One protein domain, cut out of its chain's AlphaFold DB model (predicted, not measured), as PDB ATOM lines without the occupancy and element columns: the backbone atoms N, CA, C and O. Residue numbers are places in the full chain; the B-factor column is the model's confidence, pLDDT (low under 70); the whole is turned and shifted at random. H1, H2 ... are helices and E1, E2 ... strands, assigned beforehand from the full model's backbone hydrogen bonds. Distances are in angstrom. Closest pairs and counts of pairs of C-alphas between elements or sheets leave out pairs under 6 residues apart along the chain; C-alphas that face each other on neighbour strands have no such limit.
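AT A GLANCE: This is residues 2 to 79 of the 171 residues of the protein "Interferon-induced protein 44" of Collichthys lucidus (UniProt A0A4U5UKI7). There is little regular structure: a long hairpin of strands E1 and E2 reaches out from a body of loops that holds one short helix, H1, and the hairpin's turn, residues 18 to 23, sticks out free. The printed part has 78 residues, 22 of them in named elements, in the order E1, E2, H1; the class is mixed and the two-stranded sheet antiparallel. It is only just loose, close to compact, with a radius of gyration of the C-alphas of 14.1 A, and flat, spanning 42 by 33 by 17 A.

HOW THE PARTS SIT: E1, residues 12 to 17, and E2, residues 24 to 31, form an antiparallel hairpin at 152 degrees. N 14 and O 29 are 2.7 A apart and N 31 and O 12 2.8 A, within hydrogen-bond range. E2 bends by 73 degrees at residue 27. H1, residues 42 to 49, is apart from E1; every O i to N i+4 pair in it is within hydrogen-bond range.

IN THESE COORDINATES: E1 begins at C-alpha 12 (162.479, 128.954, 105.710) and is 15.8 A long. E2 is 17.7 A long. H1, 10.5 A, ends at C-alpha 49 (163.792, 133.030, 118.795).

THE WHOLE: The C-alphas farthest apart, of Gly 20 and Val 62, are 43.1 A apart. The printed part has no cut; both links are short. Residues 50 to 79 hold no named element. The pLDDT is under 70 at residues 2 to 5 and 21 to 22.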
ATOM      1  N   GLY A   2     146.619 141.335  97.000       37.56
ATOM      2  CA  GLY A   2     146.366 142.614  97.665       37.56
ATOM      3  C   GLY A   2     147.657 143.145  98.285       37.56
ATOM      4  O   GLY A   2     148.531 142.362  98.638       37.56
ATOM      5  N   ALA A   3     147.776 144.463  98.422       46.91
ATOM      6  CA  ALA A   3     148.966 145.147  98.943       46.91
ATOM      7  C   ALA A   3     149.298 144.858 100.431       46.91
ATOM      8  O   ALA A   3     150.239 145.441 100.956       46.91
ATOM      9  N   ASP A   4     148.544 143.971 101.088       55.69
ATOM     10  CA  ASP A   4     148.635 143.637 102.518       55.69
ATOM     11  C   ASP A   4     149.064 142.174 102.783       55.69
ATOM     12  O   ASP A   4     149.098 141.758 103.940       55.69
ATOM     13  N   ASP A   5     149.366 141.383 101.744       64.75
ATOM     14  CA  ASP A   5     149.775 139.982 101.902       64.75
ATOM     15  C   ASP A   5     151.297 139.829 101.745       64.75
ATOM     16  O   ASP A   5     151.878 140.241 100.737       64.75
ATOM     17  N   SER A   6     151.946 139.193 102.725       73.19
ATOM     18  CA  SER A   6     153.372 138.864 102.662       73.19
ATOM     19  C   SER A   6     153.720 137.950 101.493       73.19
ATOM     20  O   SER A   6     152.990 137.004 101.188       73.19
ATOM     21  N   PHE A   7     154.898 138.148 100.901       82.25
ATOM     22  CA  PHE A   7     155.446 137.183  99.946       82.25
ATOM     23  C   PHE A   7     155.893 135.894 100.652       82.25
ATOM     24  O   PHE A   7     155.535 134.792 100.235       82.25
ATOM     25  N   THR A   8     156.634 136.031 101.754       84.94
ATOM     26  CA  THR A   8     157.074 134.896 102.570       84.94
ATOM     27  C   THR A   8     155.919 134.414 103.438       84.94
ATOM     28  O   THR A   8     155.382 135.160 104.240       84.94
ATOM     29  N   GLN A   9     155.543 133.146 103.295       91.56
ATOM     30  CA  GLN A   9     154.444 132.523 104.056       91.56
ATOM     31  C   GLN A   9     154.937 131.399 104.980       91.56
ATOM     32  O   GLN A   9     154.173 130.840 105.767       91.56
ATOM     33  N   LYS A  10     156.219 131.033 104.875       94.50
ATOM     34  CA  LYS A  10     156.815 129.896 105.580       94.50
ATOM     35  C   LYS A  10     158.088 130.289 106.307       94.50
ATOM     36  O   LYS A  10     158.866 131.085 105.791       94.50
ATOM     37  N   TYR A  11     158.323 129.657 107.449       94.81
ATOM     38  CA  TYR A  11     159.605 129.689 108.140       94.81
ATOM     39  C   TYR A  11     160.628 128.887 107.332       94.81
ATOM     40  O   TYR A  11     160.544 127.657 107.274       94.81
ATOM     41  N   THR A  12     161.564 129.575 106.677       93.56
ATOM     42  CA  THR A  12     162.479 128.954 105.710       93.56
ATOM     43  C   THR A  12     163.930 129.164 106.115       93.56
ATOM     44  O   THR A  12     164.391 130.292 106.253       93.56
ATOM     45  N   THR A  13     164.675 128.073 106.280       92.06
ATOM     46  CA  THR A  13     166.097 128.102 106.635       92.06
ATOM     47  C   THR A  13     166.979 128.042 105.387       92.06
ATOM     48  O   THR A  13     167.020 127.033 104.680       92.06
ATOM     49  N   TYR A  14     167.769 129.088 105.169       91.25
ATOM     50  CA  TYR A  14     168.757 129.209 104.103       91.25
ATOM     51  C   TYR A  14     170.166 128.953 104.633       91.25
ATOM     52  O   TYR A  14     170.588 129.500 105.655       91.25
ATOM     53  N   ARG A  15     170.928 128.131 103.906       89.06
ATOM     54  CA  ARG A  15     172.334 127.830 104.203       89.06
ATOM     55  C   ARG A  15     173.225 128.490 103.167       89.06
ATOM     56  O   ARG A  15     173.004 128.315 101.972       89.06
ATOM     57  N   VAL A  16     174.263 129.186 103.621       86.44
ATOM     58  CA  VAL A  16     175.262 129.753 102.711       86.44
ATOM     59  C   VAL A  16     176.264 128.669 102.335       86.44
ATOM     60  O   VAL A  16     176.951 128.108 103.194       86.44
ATOM     61  N   GLN A  17     176.322 128.357 101.044       85.88
ATOM     62  CA  GLN A  17     177.262 127.384 100.496       85.88
ATOM     63  C   GLN A  17     178.654 128.011 100.366       85.88
ATOM     64  O   GLN A  17     178.784 129.201 100.083       85.88
ATOM     65  N   LYS A  18     179.695 127.207 100.573       83.69
ATOM     66  CA  LYS A  18     181.071 127.569 100.218       83.69
ATOM     67  C   LYS A  18     181.369 127.083  98.802       83.69
ATOM     68  O   LYS A  18     180.724 126.161  98.303       83.69
ATOM     69  N   GLU A  19     182.388 127.663  98.180       77.81
ATOM     70  CA  GLU A  19     182.943 127.118  96.943       77.81
ATOM     71  C   GLU A  19     183.631 125.776  97.252       77.81
ATOM     72  O   GLU A  19     184.698 125.728  97.861       77.81
ATOM     73  N   GLY A  20     182.972 124.667  96.905       71.75
ATOM     74  CA  GLY A  20     183.493 123.308  97.080       71.75
ATOM     75  C   GLY A  20     182.408 122.278  97.421       71.75
ATOM     76  O   GLY A  20     181.340 122.632  97.929       71.75
ATOM     77  N   PRO A  21     182.643 120.979  97.161       67.94
ATOM     78  CA  PRO A  21     181.631 119.948  97.357       67.94
ATOM     79  C   PRO A  21     181.181 119.851  98.825       67.94
ATOM     80  O   PRO A  21     181.973 119.571  99.721       67.94
ATOM     81  N   LYS A  22     179.872 120.049  99.049       65.38
ATOM     82  CA  LYS A  22     179.138 119.829 100.314       65.38
ATOM     83  C   LYS A  22     179.617 120.619 101.540       65.38
ATOM     84  O   LYS A  22     179.252 120.263 102.660       65.38
ATOM     85  N   SER A  23     180.378 121.696 101.370       77.06
ATOM     86  CA  SER A  23     180.777 122.531 102.507       77.06
ATOM     87  C   SER A  23     179.899 123.784 102.599       77.06
ATOM     88  O   SER A  23     179.751 124.528 101.635       77.06
ATOM     89  N   SER A  24     179.283 124.005 103.761       83.00
ATOM     90  CA  SER A  24     178.507 125.214 104.070       83.00
ATOM     91  C   SER A  24     179.195 126.010 105.174       83.00
ATOM     92  O   SER A  24     180.054 125.491 105.901       83.00
ATOM     93  N   TYR A  25     178.879 127.298 105.272       85.06
ATOM     94  CA  TYR A  25     179.281 128.083 106.431       85.06
ATOM     95  C   TYR A  25     178.532 127.612 107.686       85.06
ATOM     96  O   TYR A  25     177.397 127.144 107.580       85.06
ATOM     97  N   PRO A  26     179.133 127.741 108.883       85.12
ATOM     98  CA  PRO A  26     178.519 127.321 110.143       85.12
ATOM     99  C   PRO A  26     177.450 128.317 110.631       85.12
ATOM    100  O   PRO A  26     177.315 128.547 111.827       85.12
ATOM    101  N   PHE A  27     176.712 128.946 109.716       84.75
ATOM    102  CA  PHE A  27     175.591 129.826 110.025       84.75
ATOM    103  C   PHE A  27     174.484 129.655 108.988       84.75
ATOM    104  O   PHE A  27     174.714 129.238 107.849       84.75
ATOM    105  N   VAL A  28     173.267 129.980 109.407       90.56
ATOM    106  CA  VAL A  28     172.058 129.900 108.590       90.56
ATOM    107  C   VAL A  28     171.248 131.176 108.760       90.56
ATOM    108  O   VAL A  28     171.357 131.851 109.783       90.56
ATOM    109  N   PHE A  29     170.424 131.488 107.768       92.62
ATOM    110  CA  PHE A  29     169.432 132.553 107.855       92.62
ATOM    111  C   PHE A  29     168.047 131.929 107.892       92.62
ATOM    112  O   PHE A  29     167.755 131.051 107.086       92.62
ATOM    113  N   ASN A  30     167.202 132.372 108.816       93.75
ATOM    114  CA  ASN A  30     165.804 131.968 108.851       93.75
ATOM    115  C   ASN A  30     164.963 133.141 108.351       93.75
ATOM    116  O   ASN A  30     164.931 134.183 109.003       93.75
ATOM    117  N   ASP A  31     164.335 132.971 107.192       92.88
ATOM    118  CA  ASP A  31     163.366 133.928 106.664       92.88
ATOM    119  C   ASP A  31     161.976 133.632 107.227       92.88
ATOM    120  O   ASP A  31     161.597 132.466 107.405       92.88
ATOM    121  N   ILE A  32     161.229 134.693 107.517       92.62
ATOM    122  CA  ILE A  32     159.905 134.625 108.135       92.62
ATOM    123  C   ILE A  32     158.921 135.526 107.398       92.62
ATOM    124  O   ILE A  32     159.308 136.452 106.690       92.62
ATOM    125  N   MET A  33     157.630 135.265 107.588       92.25
ATOM    126  CA  MET A  33     156.576 136.147 107.096       92.25
ATOM    127  C   MET A  33     156.700 137.548 107.720       92.25
ATOM    128  O   MET A  33     157.150 137.696 108.857       92.25
ATOM    129  N   GLY A  34     156.321 138.576 106.962       90.62
ATOM    130  CA  GLY A  34     156.405 139.981 107.356       90.62
ATOM    131  C   GLY A  34     155.512 140.357 108.545       90.62
ATOM    132  O   GLY A  34     154.679 139.577 109.004       90.62
ATOM    133  N   LEU A  35     155.716 141.567 109.078       90.25
ATOM    134  CA  LEU A  35     155.065 142.071 110.300       90.25
ATOM    135  C   LEU A  35     153.803 142.906 110.047       90.25
ATOM    136  O   LEU A  35     153.283 143.518 110.981       90.25
ATOM    137  N   GLU A  36     153.311 142.959 108.812       86.31
ATOM    138  CA  GLU A  36     152.049 143.603 108.449       86.31
ATOM    139  C   GLU A  36     150.861 143.092 109.292       86.31
ATOM    140  O   GLU A  36     150.973 142.153 110.086       86.31
ATOM    141  N   ILE A  37     149.694 143.734 109.168       81.75
ATOM    142  CA  ILE A  37     148.520 143.415 110.006       81.75
ATOM    143  C   ILE A  37     148.186 141.918 109.926       81.75
ATOM    144  O   ILE A  37     148.052 141.262 110.956       81.75
ATOM    145  N   LYS A  38     148.146 141.367 108.708       84.62
ATOM    146  CA  LYS A  38     147.909 139.938 108.437       84.62
ATOM    147  C   LYS A  38     149.192 139.097 108.401       84.62
ATOM    148  O   LYS A  38     149.183 137.983 107.889       84.62
ATOM    149  N   GLY A  39     150.286 139.668 108.892       88.62
ATOM    150  CA  GLY A  39     151.608 139.073 108.933       88.62
ATOM    151  C   GLY A  39     151.757 138.014 110.018       88.62
ATOM    152  O   GLY A  39     150.790 137.569 110.641       88.62
ATOM    153  N   VAL A  40     153.005 137.648 110.286       93.12
ATOM    154  CA  VAL A  40     153.345 136.692 111.339       93.12
ATOM    155  C   VAL A  40     152.885 137.178 112.715       93.12
ATOM    156  O   VAL A  40     152.936 138.369 113.053       93.12
ATOM    157  N   LEU A  41     152.445 136.227 113.534       95.25
ATOM    158  CA  LEU A  41     152.121 136.472 114.930       95.25
ATOM    159  C   LEU A  41     153.400 136.655 115.750       95.25
ATOM    160  O   LEU A  41     154.361 135.897 115.615       95.25
ATOM    161  N   VAL A  42     153.393 137.631 116.661       95.62
ATOM    162  CA  VAL A  42     154.529 137.895 117.562       95.62
ATOM    163  C   VAL A  42     154.910 136.640 118.351       95.62
ATOM    164  O   VAL A  42     156.094 136.354 118.506       95.62
ATOM    165  N   ASP A  43     153.927 135.861 118.798       96.62
ATOM    166  CA  ASP A  43     154.167 134.622 119.543       96.62
ATOM    167  C   ASP A  43     154.926 133.570 118.725       96.62
ATOM    168  O   ASP A  43     155.809 132.906 119.267       96.62
ATOM    169  N   ASP A  44     154.667 133.463 117.419       96.25
ATOM    170  CA  ASP A  44     155.410 132.552 116.538       96.25
ATOM    171  C   ASP A  44     156.866 133.004 116.372       96.25
ATOM    172  O   ASP A  44     157.773 132.171 116.337       96.25
ATOM    173  N   ILE A  45     157.122 134.316 116.359       96.31
ATOM    174  CA  ILE A  45     158.493 134.842 116.379       96.31
ATOM    175  C   ILE A  45     159.176 134.524 117.710       96.31
ATOM    176  O   ILE A  45     160.325 134.093 117.702       96.31
ATOM    177  N   LYS A  46     158.499 134.682 118.855       97.31
ATOM    178  CA  LYS A  46     159.069 134.327 120.169       97.31
ATOM    179  C   LYS A  46     159.443 132.843 120.232       97.31
ATOM    180  O   LYS A  46     160.515 132.493 120.728       97.31
ATOM    181  N   LEU A  47     158.601 131.969 119.676       97.75
ATOM    182  CA  LEU A  47     158.912 130.547 119.523       97.75
ATOM    183  C   LEU A  47     160.132 130.330 118.622       97.75
ATOM    184  O   LEU A  47     161.018 129.552 118.979       97.75
ATOM    185  N   ALA A  48     160.219 131.036 117.491       97.00
ATOM    186  CA  ALA A  48     161.369 130.954 116.595       97.00
ATOM    187  C   ALA A  48     162.667 131.422 117.274       97.00
ATOM    188  O   ALA A  48     163.675 130.725 117.181       97.00
ATOM    189  N   LEU A  49     162.640 132.529 118.030       96.25
ATOM    190  CA  LEU A  49     163.792 133.030 118.795       96.25
ATOM    191  C   LEU A  49     164.355 131.962 119.745       96.25
ATOM    192  O   LEU A  49     165.570 131.817 119.876       96.25
ATOM    193  N   ARG A  50     163.466 131.174 120.358       97.19
ATOM    194  CA  ARG A  50     163.790 130.087 121.294       97.19
ATOM    195  C   ARG A  50     164.093 128.741 120.613       97.19
ATOM    196  O   ARG A  50     164.397 127.777 121.308       97.19
ATOM    197  N   GLY A  51     164.034 128.667 119.281       96.75
ATOM    198  CA  GLY A  51     164.329 127.463 118.493       96.75
ATOM    199  C   GLY A  51     163.186 126.449 118.388       96.75
ATOM    200  O   GLY A  51     163.399 125.306 117.980       96.75
ATOM    201  N   HIS A  52     161.962 126.847 118.741       98.12
ATOM    202  CA  HIS A  52     160.795 125.962 118.768       98.12
ATOM    203  C   HIS A  52     160.104 125.778 117.403       98.12
ATOM    204  O   HIS A  52     159.191 124.962 117.297       98.12
ATOM    205  N   VAL A  53     160.531 126.485 116.353       97.25
ATOM    206  CA  VAL A  53     159.919 126.418 115.014       97.25
ATOM    207  C   VAL A  53     160.831 125.653 114.055       97.25
ATOM    208  O   VAL A  53     161.994 126.008 113.876       97.25
ATOM    209  N   LYS A  54     160.313 124.593 113.423       96.19
ATOM    210  CA  LYS A  54     161.052 123.817 112.415       96.19
ATOM    211  C   LYS A  54     160.930 124.430 111.020       96.19
ATOM    212  O   LYS A  54     159.921 125.038 110.666       96.19
ATOM    213  N   ASN A  55     161.950 124.181 110.198       95.94
ATOM    214  CA  ASN A  55     161.972 124.560 108.786       95.94
ATOM    215  C   ASN A  55     160.719 124.067 108.034       95.94
ATOM    216  O   ASN A  55     160.272 122.936 108.235       95.94
ATOM    217  N   ASN A  56     160.220 124.897 107.117       95.25
ATOM    218  CA  ASN A  56     159.012 124.724 106.306       95.25
ATOM    219  C   ASN A  56     157.665 124.837 107.043       95.25
ATOM    220  O   ASN A  56     156.630 124.566 106.426       95.25
ATOM    221  N   TYR A  57     157.641 125.270 108.310       96.06
ATOM    222  CA  TYR A  57     156.388 125.645 108.975       96.06
ATOM    223  C   TYR A  57     155.680 126.749 108.181       96.06
ATOM    224  O   TYR A  57     156.314 127.721 107.781       96.06
ATOM    225  N   THR A  58     154.377 126.600 107.937       95.62
ATOM    226  CA  THR A  58     153.559 127.635 107.285       95.62
ATOM    227  C   THR A  58     152.865 128.452 108.359       95.62
ATOM    228  O   THR A  58     152.142 127.882 109.172       95.62
ATOM    229  N   PHE A  59     153.088 129.764 108.365       92.44
ATOM    230  CA  PHE A  59     152.531 130.634 109.393       92.44
ATOM    231  C   PHE A  59     151.008 130.679 109.316       92.44
ATOM    232  O   PHE A  59     150.418 130.713 108.235       92.44
ATOM    233  N   ASN A  60     150.379 130.705 110.486       90.50
ATOM    234  CA  ASN A  60     148.949 130.907 110.612       90.50
ATOM    235  C   ASN A  60     148.700 132.301 111.214       90.50
ATOM    236  O   ASN A  60     149.086 132.541 112.357       90.50
ATOM    237  N   PRO A  61     148.037 133.220 110.488       85.50
ATOM    238  CA  PRO A  61     147.807 134.580 110.973       85.50
ATOM    239  C   PRO A  61     146.768 134.656 112.105       85.50
ATOM    240  O   PRO A  61     146.575 135.718 112.686       85.50
ATOM    241  N   VAL A  62     146.064 133.559 112.408       87.44
ATOM    242  CA  VAL A  62     144.974 133.512 113.396       87.44
ATOM    243  C   VAL A  62     145.414 132.876 114.712       87.44
ATOM    244  O   VAL A  62     144.940 133.270 115.775       87.44
ATOM    245  N   SER A  63     146.303 131.883 114.671       92.88
ATOM    246  CA  SER A  63     146.697 131.130 115.863       92.88
ATOM    247  C   SER A  63     148.177 130.795 115.866       92.88
ATOM    248  O   SER A  63     148.694 130.322 114.856       92.88
ATOM    249  N   LYS A  64     148.814 130.940 117.030       95.12
ATOM    250  CA  LYS A  64     150.206 130.535 117.235       95.12
ATOM    251  C   LYS A  64     150.427 129.035 117.015       95.12
ATOM    252  O   LYS A  64     149.516 128.226 117.223       95.12
ATOM    253  N   LEU A  65     151.663 128.666 116.694       96.94
ATOM    254  CA  LEU A  65     152.127 127.290 116.575       96.94
ATOM    255  C   LEU A  65     151.869 126.514 117.877       96.94
ATOM    256  O   LEU A  65     152.254 126.922 118.974       96.94
ATOM    257  N   SER A  66     151.206 125.369 117.740       96.94
ATOM    258  CA  SER A  66     150.857 124.486 118.853       96.94
ATOM    259  C   SER A  66     151.995 123.523 119.181       96.94
ATOM    260  O   SER A  66     152.609 122.960 118.282       96.94
ATOM    261  N   GLU A  67     152.200 123.205 120.461       96.12
ATOM    262  CA  GLU A  67     153.192 122.202 120.887       96.12
ATOM    263  C   GLU A  67     152.906 120.775 120.377       96.12
ATOM    264  O   GLU A  67     153.771 119.893 120.403       96.12
ATOM    265  N   LYS A  68     151.663 120.528 119.942       96.00
ATOM    266  CA  LYS A  68     151.232 119.261 119.336       96.00
ATOM    267  C   LYS A  68     151.528 119.198 117.835       96.00
ATOM    268  O   LYS A  68     151.411 118.121 117.256       96.00
ATOM    269  N   ASP A  69     151.869 120.325 117.219       97.06
ATOM    270  CA  ASP A  69     152.122 120.419 115.788       97.06
ATOM    271  C   ASP A  69     153.441 119.708 115.414       97.06
ATOM    272  O   ASP A  69     154.432 119.824 116.144       97.06
ATOM    273  N   PRO A  70     153.502 118.966 114.291       96.81
ATOM    274  CA  PRO A  70     154.736 118.316 113.843       96.81
ATOM    275  C   PRO A  70     155.902 119.293 113.610       96.81
ATOM    276  O   PRO A  70     157.067 118.899 113.766       96.81
ATOM    277  N   PHE A  71     155.619 120.556 113.278       97.31
ATOM    278  CA  PHE A  71     156.609 121.613 113.090       97.31
ATOM    279  C   PHE A  71     157.065 122.275 114.397       97.31
ATOM    280  O   PHE A  71     158.005 123.069 114.367       97.31
ATOM    281  N   TYR A  72     156.491 121.909 115.548       98.00
ATOM    282  CA  TYR A  72     156.996 122.338 116.849       98.00
ATOM    283  C   TYR A  72     158.205 121.498 117.282       98.00
ATOM    284  O   TYR A  72     158.186 120.260 117.301       98.00
ATOM    285  N   ASN A  73     159.297 122.171 117.628       97.69
ATOM    286  CA  ASN A  73     160.485 121.561 118.207       97.69
ATOM    287  C   ASN A  73     160.364 121.561 119.735       97.69
ATOM    288  O   ASN A  73     160.522 122.593 120.374       97.69
ATOM    289  N   LYS A  74     160.075 120.400 120.330       97.50
ATOM    290  CA  LYS A  74     159.828 120.276 121.777       97.50
ATOM    291  C   LYS A  74     161.066 120.518 122.642       97.50
ATOM    292  O   LYS A  74     160.926 120.958 123.777       97.50
ATOM    293  N   SER A  75     162.248 120.241 122.103       96.81
ATOM    294  CA  SER A  75     163.509 120.272 122.845       96.81
ATOM    295  C   SER A  75     164.584 120.951 121.992       96.81
ATOM    296  O   SER A  75     165.429 120.257 121.424       96.81
ATOM    297  N   PRO A  76     164.533 122.288 121.846       96.25
ATOM    298  CA  PRO A  76     165.490 123.022 121.034       96.25
ATOM    299  C   PRO A  76     166.906 122.901 121.590       96.25
ATOM    300  O   PRO A  76     167.146 123.054 122.790       96.25
ATOM    301  N   THR A  77     167.849 122.649 120.690       94.25
ATOM    302  CA  THR A  77     169.283 122.734 120.962       94.25
ATOM    303  C   THR A  77     169.744 124.186 120.878       94.25
ATOM    304  O   THR A  77     169.030 125.049 120.365       94.25
ATOM    305  N   ASP A  78     170.959 124.484 121.338       90.62
ATOM    306  CA  ASP A  78     171.504 125.840 121.196       90.62
ATOM    307  C   ASP A  78     171.644 126.256 119.726       90.62
ATOM    308  O   ASP A  78     171.391 127.408 119.397       90.62
ATOM    309  N   ASN A  79     171.908 125.306 118.821       89.19
ATOM    310  CA  ASN A  79     171.966 125.558 117.378       89.19
ATOM    311  C   ASN A  79     170.606 125.921 116.762       89.19
ATOM    312  O   ASN A  79     170.575 126.525 115.690       89.19
TER     313      ASN A  79